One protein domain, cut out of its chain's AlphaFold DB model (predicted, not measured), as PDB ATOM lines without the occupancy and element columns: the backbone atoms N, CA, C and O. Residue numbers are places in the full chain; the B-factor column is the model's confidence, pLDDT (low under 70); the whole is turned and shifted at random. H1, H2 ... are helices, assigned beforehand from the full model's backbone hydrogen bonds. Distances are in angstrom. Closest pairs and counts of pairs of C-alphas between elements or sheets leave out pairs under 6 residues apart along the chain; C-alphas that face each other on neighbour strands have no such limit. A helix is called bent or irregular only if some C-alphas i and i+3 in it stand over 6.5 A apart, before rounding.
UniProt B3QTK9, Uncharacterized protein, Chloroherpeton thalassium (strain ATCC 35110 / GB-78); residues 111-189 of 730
ATOM      1  N   ALA A 111     129.438 122.128 183.102       51.56
ATOM      2  CA  ALA A 111     130.713 122.788 182.827       51.56
ATOM      3  C   ALA A 111     130.656 123.836 181.688       51.56
ATOM      4  O   ALA A 111     131.309 124.880 181.773       51.56
ATOM      5  N   GLU A 112     129.874 123.613 180.623       55.38
ATOM      6  CA  GLU A 112     129.726 124.590 179.530       55.38
ATOM      7  C   GLU A 112     128.832 125.765 179.938       55.38
ATOM      8  O   GLU A 112     129.088 126.912 179.552       55.38
ATOM      9  N   ALA A 113     127.791 125.500 180.732       55.09
ATOM     10  CA  ALA A 113     126.926 126.536 181.284       55.09
ATOM     11  C   ALA A 113     127.690 127.438 182.268       55.09
ATOM     12  O   ALA A 113     127.560 128.665 182.204       55.09
ATOM     13  N   ASP A 114     128.545 126.859 183.112       58.22
ATOM     14  CA  ASP A 114     129.383 127.610 184.048       58.22
ATOM     15  C   ASP A 114     130.490 128.403 183.351       58.22
ATOM     16  O   ASP A 114     130.700 129.571 183.684       58.22
ATOM     17  N   THR A 115     131.118 127.851 182.309       60.62
ATOM     18  CA  THR A 115     132.104 128.591 181.500       60.62
ATOM     19  C   THR A 115     131.467 129.814 180.827       60.62
ATOM     20  O   THR A 115     132.019 130.914 180.879       60.62
ATOM     21  N   ARG A 116     130.251 129.675 180.274       63.66
ATOM     22  CA  ARG A 116     129.504 130.805 179.685       63.66
ATOM     23  C   ARG A 116     129.102 131.857 180.724       63.66
ATOM     24  O   ARG A 116     129.140 133.051 180.422       63.66
ATOM     25  N   ARG A 117     128.732 131.446 181.944       66.31
ATOM     26  CA  ARG A 117     128.438 132.369 183.058       66.31
ATOM     27  C   ARG A 117     129.684 133.144 183.498       66.31
ATOM     28  O   ARG A 117     129.608 134.360 183.667       66.31
ATOM     29  N   LEU A 118     130.824 132.467 183.637       66.56
ATOM     30  CA  LEU A 118     132.121 133.067 183.976       66.56
ATOM     31  C   LEU A 118     132.594 134.079 182.921       66.56
ATOM     32  O   LEU A 118     133.077 135.159 183.274       66.56
ATOM     33  N   ASP A 119     132.397 133.775 181.640       75.25
ATOM     34  CA  ASP A 119     132.697 134.686 180.532       75.25
ATOM     35  C   ASP A 119     131.829 135.949 180.557       75.25
ATOM     36  O   ASP A 119     132.338 137.063 180.401       75.25
ATOM     37  N   ALA A 120     130.523 135.794 180.793       73.69
ATOM     38  CA  ALA A 120     129.592 136.915 180.887       73.69
ATOM     39  C   ALA A 120     129.925 137.836 182.073       73.69
ATOM     40  O   ALA A 120     129.932 139.061 181.923       73.69
ATOM     41  N   LEU A 121     130.271 137.259 183.228       76.44
ATOM     42  CA  LEU A 121     130.729 138.005 184.405       76.44
ATOM     43  C   LEU A 121     132.052 138.736 184.134       76.44
ATOM     44  O   LEU A 121     132.172 139.925 184.432       76.44
ATOM     45  N   SER A 122     133.022 138.062 183.509       76.00
ATOM     46  CA  SER A 122     134.325 138.644 183.157       76.00
ATOM     47  C   SER A 122     134.190 139.815 182.183       76.00
ATOM     48  O   SER A 122     134.885 140.824 182.312       76.00
ATOM     49  N   TYR A 123     133.269 139.712 181.224       82.81
ATOM     50  CA  TYR A 123     132.941 140.794 180.305       82.81
ATOM     51  C   TYR A 123     132.250 141.963 181.022       82.81
ATOM     52  O   TYR A 123     132.643 143.109 180.819       82.81
ATOM     53  N   GLN A 124     131.275 141.709 181.903       79.19
ATOM     54  CA  GLN A 124     130.584 142.767 182.657       79.19
ATOM     55  C   GLN A 124     131.513 143.547 183.597       79.19
ATOM     56  O   GLN A 124     131.345 144.755 183.758       79.19
ATOM     57  N   GLN A 125     132.503 142.881 184.193       78.62
ATOM     58  CA  GLN A 125     133.467 143.506 185.106       78.62
ATOM     59  C   GLN A 125     134.600 144.261 184.386       78.62
ATOM     60  O   GLN A 125     135.333 145.030 185.015       78.62
ATOM     61  N   ALA A 126     134.781 144.062 183.077       79.62
ATOM     62  CA  ALA A 126     135.844 144.707 182.319       79.62
ATOM     63  C   ALA A 126     135.509 146.169 181.974       79.62
ATOM     64  O   ALA A 126     134.422 146.493 181.502       79.62
ATOM     65  N   ALA A 127     136.489 147.065 182.132       80.88
ATOM     66  CA  ALA A 127     136.366 148.456 181.696       80.88
ATOM     67  C   ALA A 127     136.151 148.569 180.173       80.88
ATOM     68  O   ALA A 127     136.676 147.759 179.406       80.88
ATOM     69  N   ASP A 128     135.454 149.617 179.720       81.19
ATOM     70  CA  ASP A 128     135.063 149.836 178.313       81.19
ATOM     71  C   ASP A 128     136.209 149.641 177.320       81.19
ATOM     72  O   ASP A 128     136.056 148.975 176.298       81.19
ATOM     73  N   TYR A 129     137.398 150.161 177.635       82.44
ATOM     74  CA  TYR A 129     138.563 150.046 176.758       82.44
ATOM     75  C   TYR A 129     139.046 148.596 176.572       82.44
ATOM     76  O   TYR A 129     139.577 148.270 175.512       82.44
ATOM     77  N   ASN A 130     138.844 147.720 177.563       83.50
ATOM     78  CA  ASN A 130     139.142 146.292 177.462       83.50
ATOM     79  C   ASN A 130     138.041 145.528 176.712       83.50
ATOM     80  O   ASN A 130     138.332 144.486 176.130       83.50
ATOM     81  N   ARG A 131     136.808 146.047 176.671       87.25
ATOM     82  CA  ARG A 131     135.682 145.430 175.952       87.25
ATOM     83  C   ARG A 131     135.693 145.695 174.449       87.25
ATOM     84  O   ARG A 131     135.328 144.809 173.687       87.25
ATOM     85  N   ARG A 132     136.262 146.823 174.000       87.31
ATOM     86  CA  ARG A 132     136.308 147.248 172.579       87.31
ATOM     87  C   ARG A 132     136.651 146.148 171.570       87.31
ATOM     88  O   ARG A 132     136.080 146.108 170.482       87.31
ATOM     89  N   LYS A 133     137.621 145.280 171.886       87.25
ATOM     90  CA  LYS A 133     138.014 144.170 171.001       87.25
ATOM     91  C   LYS A 133     136.929 143.087 170.962       87.25
ATOM     92  O   LYS A 133     136.591 142.643 169.869       87.25
ATOM     93  N   ALA A 134     136.390 142.698 172.113       87.81
ATOM     94  CA  ALA A 134     135.290 141.744 172.213       87.81
ATOM     95  C   ALA A 134     134.029 142.269 171.503       87.81
ATOM     96  O   ALA A 134     133.483 141.558 170.667       87.81
ATOM     97  N   ASP A 135     133.654 143.533 171.720       88.44
ATOM     98  CA  ASP A 135     132.467 144.166 171.116       88.44
ATOM     99  C   ASP A 135     132.545 144.178 169.589       88.44
ATOM    100  O   ASP A 135     131.637 143.727 168.889       88.44
ATOM    101  N   LYS A 136     133.690 144.637 169.073       89.75
ATOM    102  CA  LYS A 136     133.979 144.655 167.641       89.75
ATOM    103  C   LYS A 136     133.839 143.263 167.031       89.75
ATOM    104  O   LYS A 136     133.202 143.106 165.992       89.75
ATOM    105  N   TYR A 137     134.489 142.260 167.626       90.88
ATOM    106  CA  TYR A 137     134.515 140.920 167.044       90.88
ATOM    107  C   TYR A 137     133.202 140.157 167.238       90.88
ATOM    108  O   TYR A 137     132.871 139.369 166.362       90.88
ATOM    109  N   ALA A 138     132.417 140.442 168.279       86.44
ATOM    110  CA  ALA A 138     131.084 139.869 168.461       86.44
ATOM    111  C   ALA A 138     130.137 140.244 167.307       86.44
ATOM    112  O   ALA A 138     129.528 139.365 166.696       86.44
ATOM    113  N   LEU A 139     130.089 141.530 166.940       87.06
ATOM    114  CA  LEU A 139     129.301 142.009 165.797       87.06
ATOM    115  C   LEU A 139     129.810 141.428 164.471       87.06
ATOM    116  O   LEU A 139     129.031 140.983 163.629       87.06
ATOM    117  N   LEU A 140     131.132 141.379 164.300       87.44
ATOM    118  CA  LEU A 140     131.762 140.791 163.119       87.44
ATOM    119  C   LEU A 140     131.478 139.294 162.988       87.44
ATOM    120  O   LEU A 140     131.311 138.825 161.865       87.44
ATOM    121  N   PHE A 141     131.423 138.534 164.083       89.31
ATOM    122  CA  PHE A 141     131.084 137.112 164.039       89.31
ATOM    123  C   PHE A 141     129.650 136.899 163.567       89.31
ATOM    124  O   PHE A 141     129.455 136.089 162.668       89.31
ATOM    125  N   GLN A 142     128.693 137.685 164.072       84.81
ATOM    126  CA  GLN A 142     127.305 137.651 163.598       84.81
ATOM    127  C   GLN A 142     127.204 138.014 162.109       84.81
ATOM    128  O   GLN A 142     126.595 137.290 161.330       84.81
ATOM    129  N   ALA A 143     127.866 139.094 161.685       83.62
ATOM    130  CA  ALA A 143     127.819 139.571 160.301       83.62
ATOM    131  C   ALA A 143     128.536 138.653 159.294       83.62
ATOM    132  O   ALA A 143     128.355 138.795 158.086       83.62
ATOM    133  N   THR A 144     129.391 137.744 159.768       87.56
ATOM    134  CA  THR A 144     130.187 136.853 158.913       87.56
ATOM    135  C   THR A 144     129.886 135.374 159.136       87.56
ATOM    136  O   THR A 144     130.653 134.518 158.674       87.56
ATOM    137  N   ASP A 145     128.799 135.070 159.842       85.56
ATOM    138  CA  ASP A 145     128.415 133.701 160.155       85.56
ATOM    139  C   ASP A 145     128.125 132.900 158.876       85.56
ATOM    140  O   ASP A 145     127.603 133.419 157.890       85.56
ATOM    141  N   GLY A 146     128.577 131.647 158.835       79.25
ATOM    142  CA  GLY A 146     128.481 130.781 157.653       79.25
ATOM    143  C   GLY A 146     129.333 131.178 156.429       79.25
ATOM    144  O   GLY A 146     129.521 130.350 155.535       79.25
ATOM    145  N   LEU A 147     129.917 132.385 156.377       85.62
ATOM    146  CA  LEU A 147     130.706 132.858 155.230       85.62
ATOM    147  C   LEU A 147     132.140 132.300 155.226       85.62
ATOM    148  O   LEU A 147     132.856 132.318 156.234       85.62
ATOM    149  N   LYS A 148     132.595 131.854 154.048       83.62
ATOM    150  CA  LYS A 148     133.943 131.307 153.808       83.62
ATOM    151  C   LYS A 148     134.544 131.855 152.507       83.62
ATOM    152  O   LYS A 148     133.833 132.358 151.640       83.62
ATOM    153  N   GLY A 149     135.866 131.752 152.366       83.12
ATOM    154  CA  GLY A 149     136.569 132.044 151.109       83.12
ATOM    155  C   GLY A 149     136.370 133.478 150.601       83.12
ATOM    156  O   GLY A 149     136.600 134.437 151.338       83.12
ATOM    157  N   ALA A 150     135.970 133.620 149.334       81.12
ATOM    158  CA  ALA A 150     135.782 134.915 148.677       81.12
ATOM    159  C   ALA A 150     134.672 135.761 149.328       81.12
ATOM    160  O   ALA A 150     134.895 136.942 149.591       81.12
ATOM    161  N   GLY A 151     133.540 135.147 149.697       84.25
ATOM    162  CA  GLY A 151     132.420 135.852 150.337       84.25
ATOM    163  C   GLY A 151     132.783 136.445 151.702       84.25
ATOM    164  O   GLY A 151     132.344 137.538 152.049       84.25
ATOM    165  N   LEU A 152     133.675 135.786 152.451       88.50
ATOM    166  CA  LEU A 152     134.189 136.331 153.711       88.50
ATOM    167  C   LEU A 152     135.096 137.551 153.485       88.50
ATOM    168  O   LEU A 152     135.067 138.499 154.268       88.50
ATOM    169  N   ARG A 153     135.906 137.552 152.417       88.56
ATOM    170  CA  ARG A 153     136.772 138.695 152.081       88.56
ATOM    171  C   ARG A 153     135.953 139.914 151.660       88.56
ATOM    172  O   ARG A 153     136.271 141.018 152.093       88.56
ATOM    173  N   GLU A 154     134.890 139.706 150.888       88.69
ATOM    174  CA  GLU A 154     133.965 140.771 150.488       88.69
ATOM    175  C   GLU A 154     133.219 141.355 151.701       88.69
ATOM    176  O   GLU A 154     133.144 142.573 151.858       88.69
ATOM    177  N   ALA A 155     132.753 140.503 152.620       88.00
ATOM    178  CA  ALA A 155     132.111 140.946 153.859       88.00
ATOM    179  C   ALA A 155     133.049 141.797 154.737       88.00
ATOM    180  O   ALA A 155     132.629 142.814 155.283       88.00
ATOM    181  N   ILE A 156     134.338 141.442 154.821       90.50
ATOM    182  CA  ILE A 156     135.343 142.244 155.541       90.50
ATOM    183  C   ILE A 156     135.571 143.602 154.860       90.50
ATOM    184  O   ILE A 156     135.723 144.609 155.550       90.50
ATOM    185  N   GLN A 157     135.589 143.659 153.525       90.00
ATOM    186  CA  GLN A 157     135.714 144.927 152.795       90.00
ATOM    187  C   GLN A 157     134.508 145.838 153.045       90.00
ATOM    188  O   GLN A 157     134.698 147.005 153.392       90.00
ATOM    189  N   LYS A 158     133.286 145.293 152.964       90.44
ATOM    190  CA  LYS A 158     132.049 146.022 153.294       90.44
ATOM    191  C   LYS A 158     132.052 146.504 154.746       90.44
ATOM    192  O   LYS A 158     131.772 147.673 154.998       90.44
ATOM    193  N   TRP A 159     132.462 145.652 155.689       91.06
ATOM    194  CA  TRP A 159     132.611 146.029 157.096       91.06
ATOM    195  C   TRP A 159     133.585 147.196 157.282       91.06
ATOM    196  O   TRP A 159     133.259 148.165 157.958       91.06
ATOM    197  N   ASN A 160     134.769 147.125 156.669       92.00
ATOM    198  CA  ASN A 160     135.809 148.149 156.799       92.00
ATOM    199  C   ASN A 160     135.419 149.495 156.173       92.00
ATOM    200  O   ASN A 160     135.927 150.526 156.617       92.00
ATOM    201  N   ALA A 161     134.562 149.480 155.147       89.94
ATOM    202  CA  ALA A 161     133.989 150.683 154.552       89.94
ATOM    203  C   ALA A 161     132.916 151.304 155.462       89.94
ATOM    204  O   ALA A 161     132.923 152.513 155.668       89.94
ATOM    205  N   ALA A 162     132.046 150.478 156.052       88.56
ATOM    206  CA  ALA A 162     130.988 150.925 156.959       88.56
ATOM    207  C   ALA A 162     131.497 151.330 158.357       88.56
ATOM    208  O   ALA A 162     130.889 152.176 159.004       88.56
ATOM    209  N   HIS A 163     132.622 150.767 158.820       86.94
ATOM    210  CA  HIS A 163     133.182 151.005 160.158       86.94
ATOM    211  C   HIS A 163     134.663 151.431 160.093       86.94
ATOM    212  O   HIS A 163     135.558 150.634 160.416       86.94
ATOM    213  N   PRO A 164     134.962 152.693 159.715       87.56
ATOM    214  CA  PRO A 164     136.332 153.178 159.521       87.56
ATOM    215  C   PRO A 164     137.223 153.078 160.766       87.56
ATOM    216  O   PRO A 164     138.428 152.857 160.638       87.56
ATOM    217  N   GLU A 165     136.639 153.186 161.962       84.25
ATOM    218  CA  GLU A 165     137.347 153.117 163.249       84.25
ATOM    219  C   GLU A 165     137.547 151.680 163.767       84.25
ATOM    220  O   GLU A 165     138.334 151.442 164.683       84.25
ATOM    221  N   GLN A 166     136.873 150.689 163.171       86.19
ATOM    222  CA  GLN A 166     136.901 149.289 163.611       86.19
ATOM    223  C   GLN A 166     137.341 148.332 162.499       86.19
ATOM    224  O   GLN A 166     136.892 147.185 162.424       86.19
ATOM    225  N   LYS A 167     138.283 148.765 161.656       89.88
ATOM    226  CA  LYS A 167     138.783 147.954 160.538       89.88
ATOM    227  C   LYS A 167     139.401 146.638 160.996       89.88
ATOM    228  O   LYS A 167     140.115 146.579 161.999       89.88
ATOM    229  N   THR A 168     139.155 145.566 160.260       90.88
ATOM    230  CA  THR A 168     139.751 144.249 160.489       90.88
ATOM    231  C   THR A 168     140.322 143.667 159.200       90.88
ATOM    232  O   THR A 168     140.112 144.188 158.107       90.88
ATOM    233  N   SER A 169     141.081 142.585 159.321       92.06
ATOM    234  CA  SER A 169     141.639 141.852 158.187       92.06
ATOM    235  C   SER A 169     141.281 140.379 158.289       92.06
ATOM    236  O   SER A 169     141.035 139.872 159.384       92.06
ATOM    237  N   TYR A 170     141.297 139.676 157.157       90.44
ATOM    238  CA  TYR A 170     141.011 138.241 157.112       90.44
ATOM    239  C   TYR A 170     141.844 137.436 158.135       90.44
ATOM    240  O   TYR A 170     141.245 136.719 158.937       90.44
ATOM    241  N   PRO A 171     143.180 137.612 158.246       89.56
ATOM    242  CA  PRO A 171     143.967 136.913 159.268       89.56
ATOM    243  C   PRO A 171     143.592 137.288 160.706       89.56
ATOM    244  O   PRO A 171     143.696 136.466 161.614       89.56
ATOM    245  N   SER A 172     143.175 138.530 160.951       89.44
ATOM    246  CA  SER A 172     142.807 138.989 162.296       89.44
ATOM    247  C   SER A 172     141.447 138.454 162.726       89.44
ATOM    248  O   SER A 172     141.308 138.031 163.869       89.44
ATOM    249  N   LEU A 173     140.486 138.382 161.800       90.50
ATOM    250  CA  LEU A 173     139.198 137.738 162.034       90.50
ATOM    251  C   LEU A 173     139.361 136.235 162.282       90.50
ATOM    252  O   LEU A 173     138.771 135.716 163.222       90.50
ATOM    253  N   MET A 174     140.202 135.546 161.505       90.94
ATOM    254  CA  MET A 174     140.468 134.118 161.721       90.94
ATOM    255  C   MET A 174     141.151 133.852 163.067       90.94
ATOM    256  O   MET A 174     140.755 132.933 163.777       90.94
ATOM    257  N   ARG A 175     142.123 134.688 163.464       87.94
ATOM    258  CA  ARG A 175     142.722 134.623 164.809       87.94
ATOM    259  C   ARG A 175     141.694 134.882 165.906       87.94
ATOM    260  O   ARG A 175     141.690 134.165 166.894       87.94
ATOM    261  N   ALA A 176     140.815 135.868 165.732       88.81
ATOM    262  CA  ALA A 176     139.764 136.161 166.700       88.81
ATOM    263  C   ALA A 176     138.752 135.010 166.817       88.81
ATOM    264  O   ALA A 176     138.391 134.660 167.932       88.81
ATOM    265  N   ARG A 177     138.349 134.386 165.699       89.31
ATOM    266  CA  ARG A 177     137.490 133.187 165.698       89.31
ATOM    267  C   ARG A 177     138.149 132.019 166.427       89.31
ATOM    268  O   ARG A 177     137.473 131.331 167.178       89.31
ATOM    269  N   LYS A 178     139.457 131.820 166.226       90.00
ATOM    270  CA  LYS A 178     140.230 130.793 166.936       90.00
ATOM    271  C   LYS A 178     140.248 131.052 168.448       90.00
ATOM    272  O   LYS A 178     139.849 130.178 169.199       90.00
ATOM    273  N   ILE A 179     140.620 132.265 168.867       86.50
ATOM    274  CA  ILE A 179     140.637 132.662 170.287       86.50
ATOM    275  C   ILE A 179     139.248 132.501 170.910       86.50
ATOM    276  O   ILE A 179     139.126 131.958 171.994       86.50
ATOM    277  N   PHE A 180     138.194 132.926 170.215       87.00
ATOM    278  CA  PHE A 180     136.826 132.792 170.713       87.00
ATOM    279  C   PHE A 180     136.375 131.329 170.838       87.00
ATOM    280  O   PHE A 180     135.625 131.001 171.748       87.00
ATOM    281  N   ALA A 181     136.828 130.447 169.944       81.50
ATOM    282  CA  ALA A 181     136.528 129.020 170.023       81.50
ATOM    283  C   ALA A 181     137.286 128.312 171.162       81.50
ATOM    284  O   ALA A 181     136.759 127.358 171.722       81.50
ATOM    285  N   GLU A 182     138.503 128.762 171.487       80.69
ATOM    286  CA  GLU A 182     139.362 128.165 172.524       80.69
ATOM    287  C   GLU A 182     139.090 128.737 173.927       80.69
ATOM    288  O   GLU A 182     139.071 127.995 174.903       80.69
ATOM    289  N   GLU A 183     138.877 130.050 174.030       78.94
ATOM    290  CA  GLU A 183     138.849 130.808 175.292       78.94
ATOM    291  C   GLU A 183     137.537 131.587 175.505       78.94
ATOM    292  O   GLU A 183     137.407 132.325 176.479       78.94
ATOM    293  N   GLY A 184     136.574 131.489 174.585       83.38
ATOM    294  CA  GLY A 184     135.302 132.201 174.693       83.38
ATOM    295  C   GLY A 184     135.420 133.730 174.587       83.38
ATOM    296  O   GLY A 184     136.320 134.284 173.943       83.38
ATOM    297  N   LEU A 185     134.462 134.451 175.177       79.88
ATOM    298  CA  LEU A 185     134.395 135.917 175.105       79.88
ATOM    299  C   LEU A 185     135.500 136.576 175.946       79.88
ATOM    300  O   LEU A 185     135.988 137.655 175.591       79.88
ATOM    301  N   SER A 186     135.927 135.924 177.031       80.19
ATOM    302  CA  SER A 186     136.964 136.440 177.926       80.19
ATOM    303  C   SER A 186     138.342 136.536 177.253       80.19
ATOM    304  O   SER A 186     139.051 137.521 177.488       80.19
ATOM    305  N   GLY A 187     138.688 135.625 176.334       80.25
ATOM    306  CA  GLY A 187     139.926 135.681 175.532       80.25
ATOM    307  C   GLY A 187     140.004 136.870 174.556       80.25
ATOM    308  O   GLY A 187     141.080 137.293 174.109       80.25
ATOM    309  N   LEU A 188     138.861 137.484 174.234       87.25
ATOM    310  CA  LEU A 188     138.802 138.687 173.397       87.25
ATOM    311  C   LEU A 188     138.900 139.995 174.192       87.25
ATOM    312  O   LEU A 188     139.093 141.047 173.573       87.25
ATOM    313  N   LEU A 189     138.827 139.951 175.526       86.69
ATOM    314  CA  LEU A 189     139.000 141.125 176.377       86.69
ATOM    315  C   LEU A 189     140.457 141.608 176.385       86.69
ATOM    316  O   LEU A 189     141.417 140.838 176.358       86.69
TER     317      LEU A 189
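AT A GLANCE: This is residues 111 to 189 of the 730 residues of an uncharacterized protein of Chloroherpeton thalassium (strain ATCC 35110 / GB-78) (UniProt B3QTK9). Two helices, H2 and H4, cross nearly at right angles, the second half of H2 over the middle of H4, and a further helix stands at each end of this pair, H1 at one end and H3 at the other. H1 and H3 run much the same way, while the last residues, 184 to 189, fold back from the end of H4 toward the first part of H2. The printed part has 79 residues with four named helices in the order H1, H2, H3, H4 and no named strand, and its class is all helix. It is compact, with a radius of gyration of the C-alphas of 13.3 A and spans of 36 by 26 by 16 A.

IN THESE COORDINATES: H2, the longest helix, holds residues 128 to 143 and measures 22.0 A from first to last C-alpha; C-alpha 128 is at (135.063, 149.836, 178.313). H2 is irregular, but only just: C-alphas 130 and 133 are 6.9 A apart. H4 holds residues 170 to 183 and measures 19.8 A, ending with C-alpha 183 at (138.849, 130.808, 175.292). H1, residues 111 to 125, is 21.0 A long and begins with C-alpha 111 at (130.713, 122.788, 182.827). H3, residues 149 to 162, is 20.5 A long.

HOW THE PARTS SIT: H2 and H4 only just touch, with 3 pairs of C-alphas within 8 A; their closest C-alphas are those of Tyr 137 and Ala 176, 7.1 A apart. Their lines are about perpendicular, at 74 degrees, and they touch with residues 137 to 141 of H2 and 173 to 177 of H4 alone. H3 and H4 also only just touch, with 3 such pairs, through residues 152 to 156 of H3 and residue 170 of H4 alone. Their closest C-alphas are those of Arg 153 and Tyr 170, 6.6 A apart, and their lines are about perpendicular, at 81 degrees. H2 and H3 are close but not clearly touching; their closest C-alphas, those of Ala 143 and Ala 155, are 7.9 A apart. H1 touches no helix but is near H2, with the C-alphas of Tyr 123 and Arg 131, their closest, 6.9 A apart. H1 and H2 run opposite ways at a steep tilt of 51 degrees. H1 is apart from H3 and from H4. In H1, H3 and H4 every O i to N i+4 pair is within hydrogen-bond range; in H2 10 of 12 are.

THE WHOLE: The two C-alphas farthest apart are those of Ala 111 and Ala 161, at 39.9 A. The printed part has no cut. The links from H1 to H2 and from H2 to H3 are tight, and the link from H3 to H4 is short. The mean pLDDT of the printed part is 83.0, and residues 111 to 118, which belong to H1, are under 70.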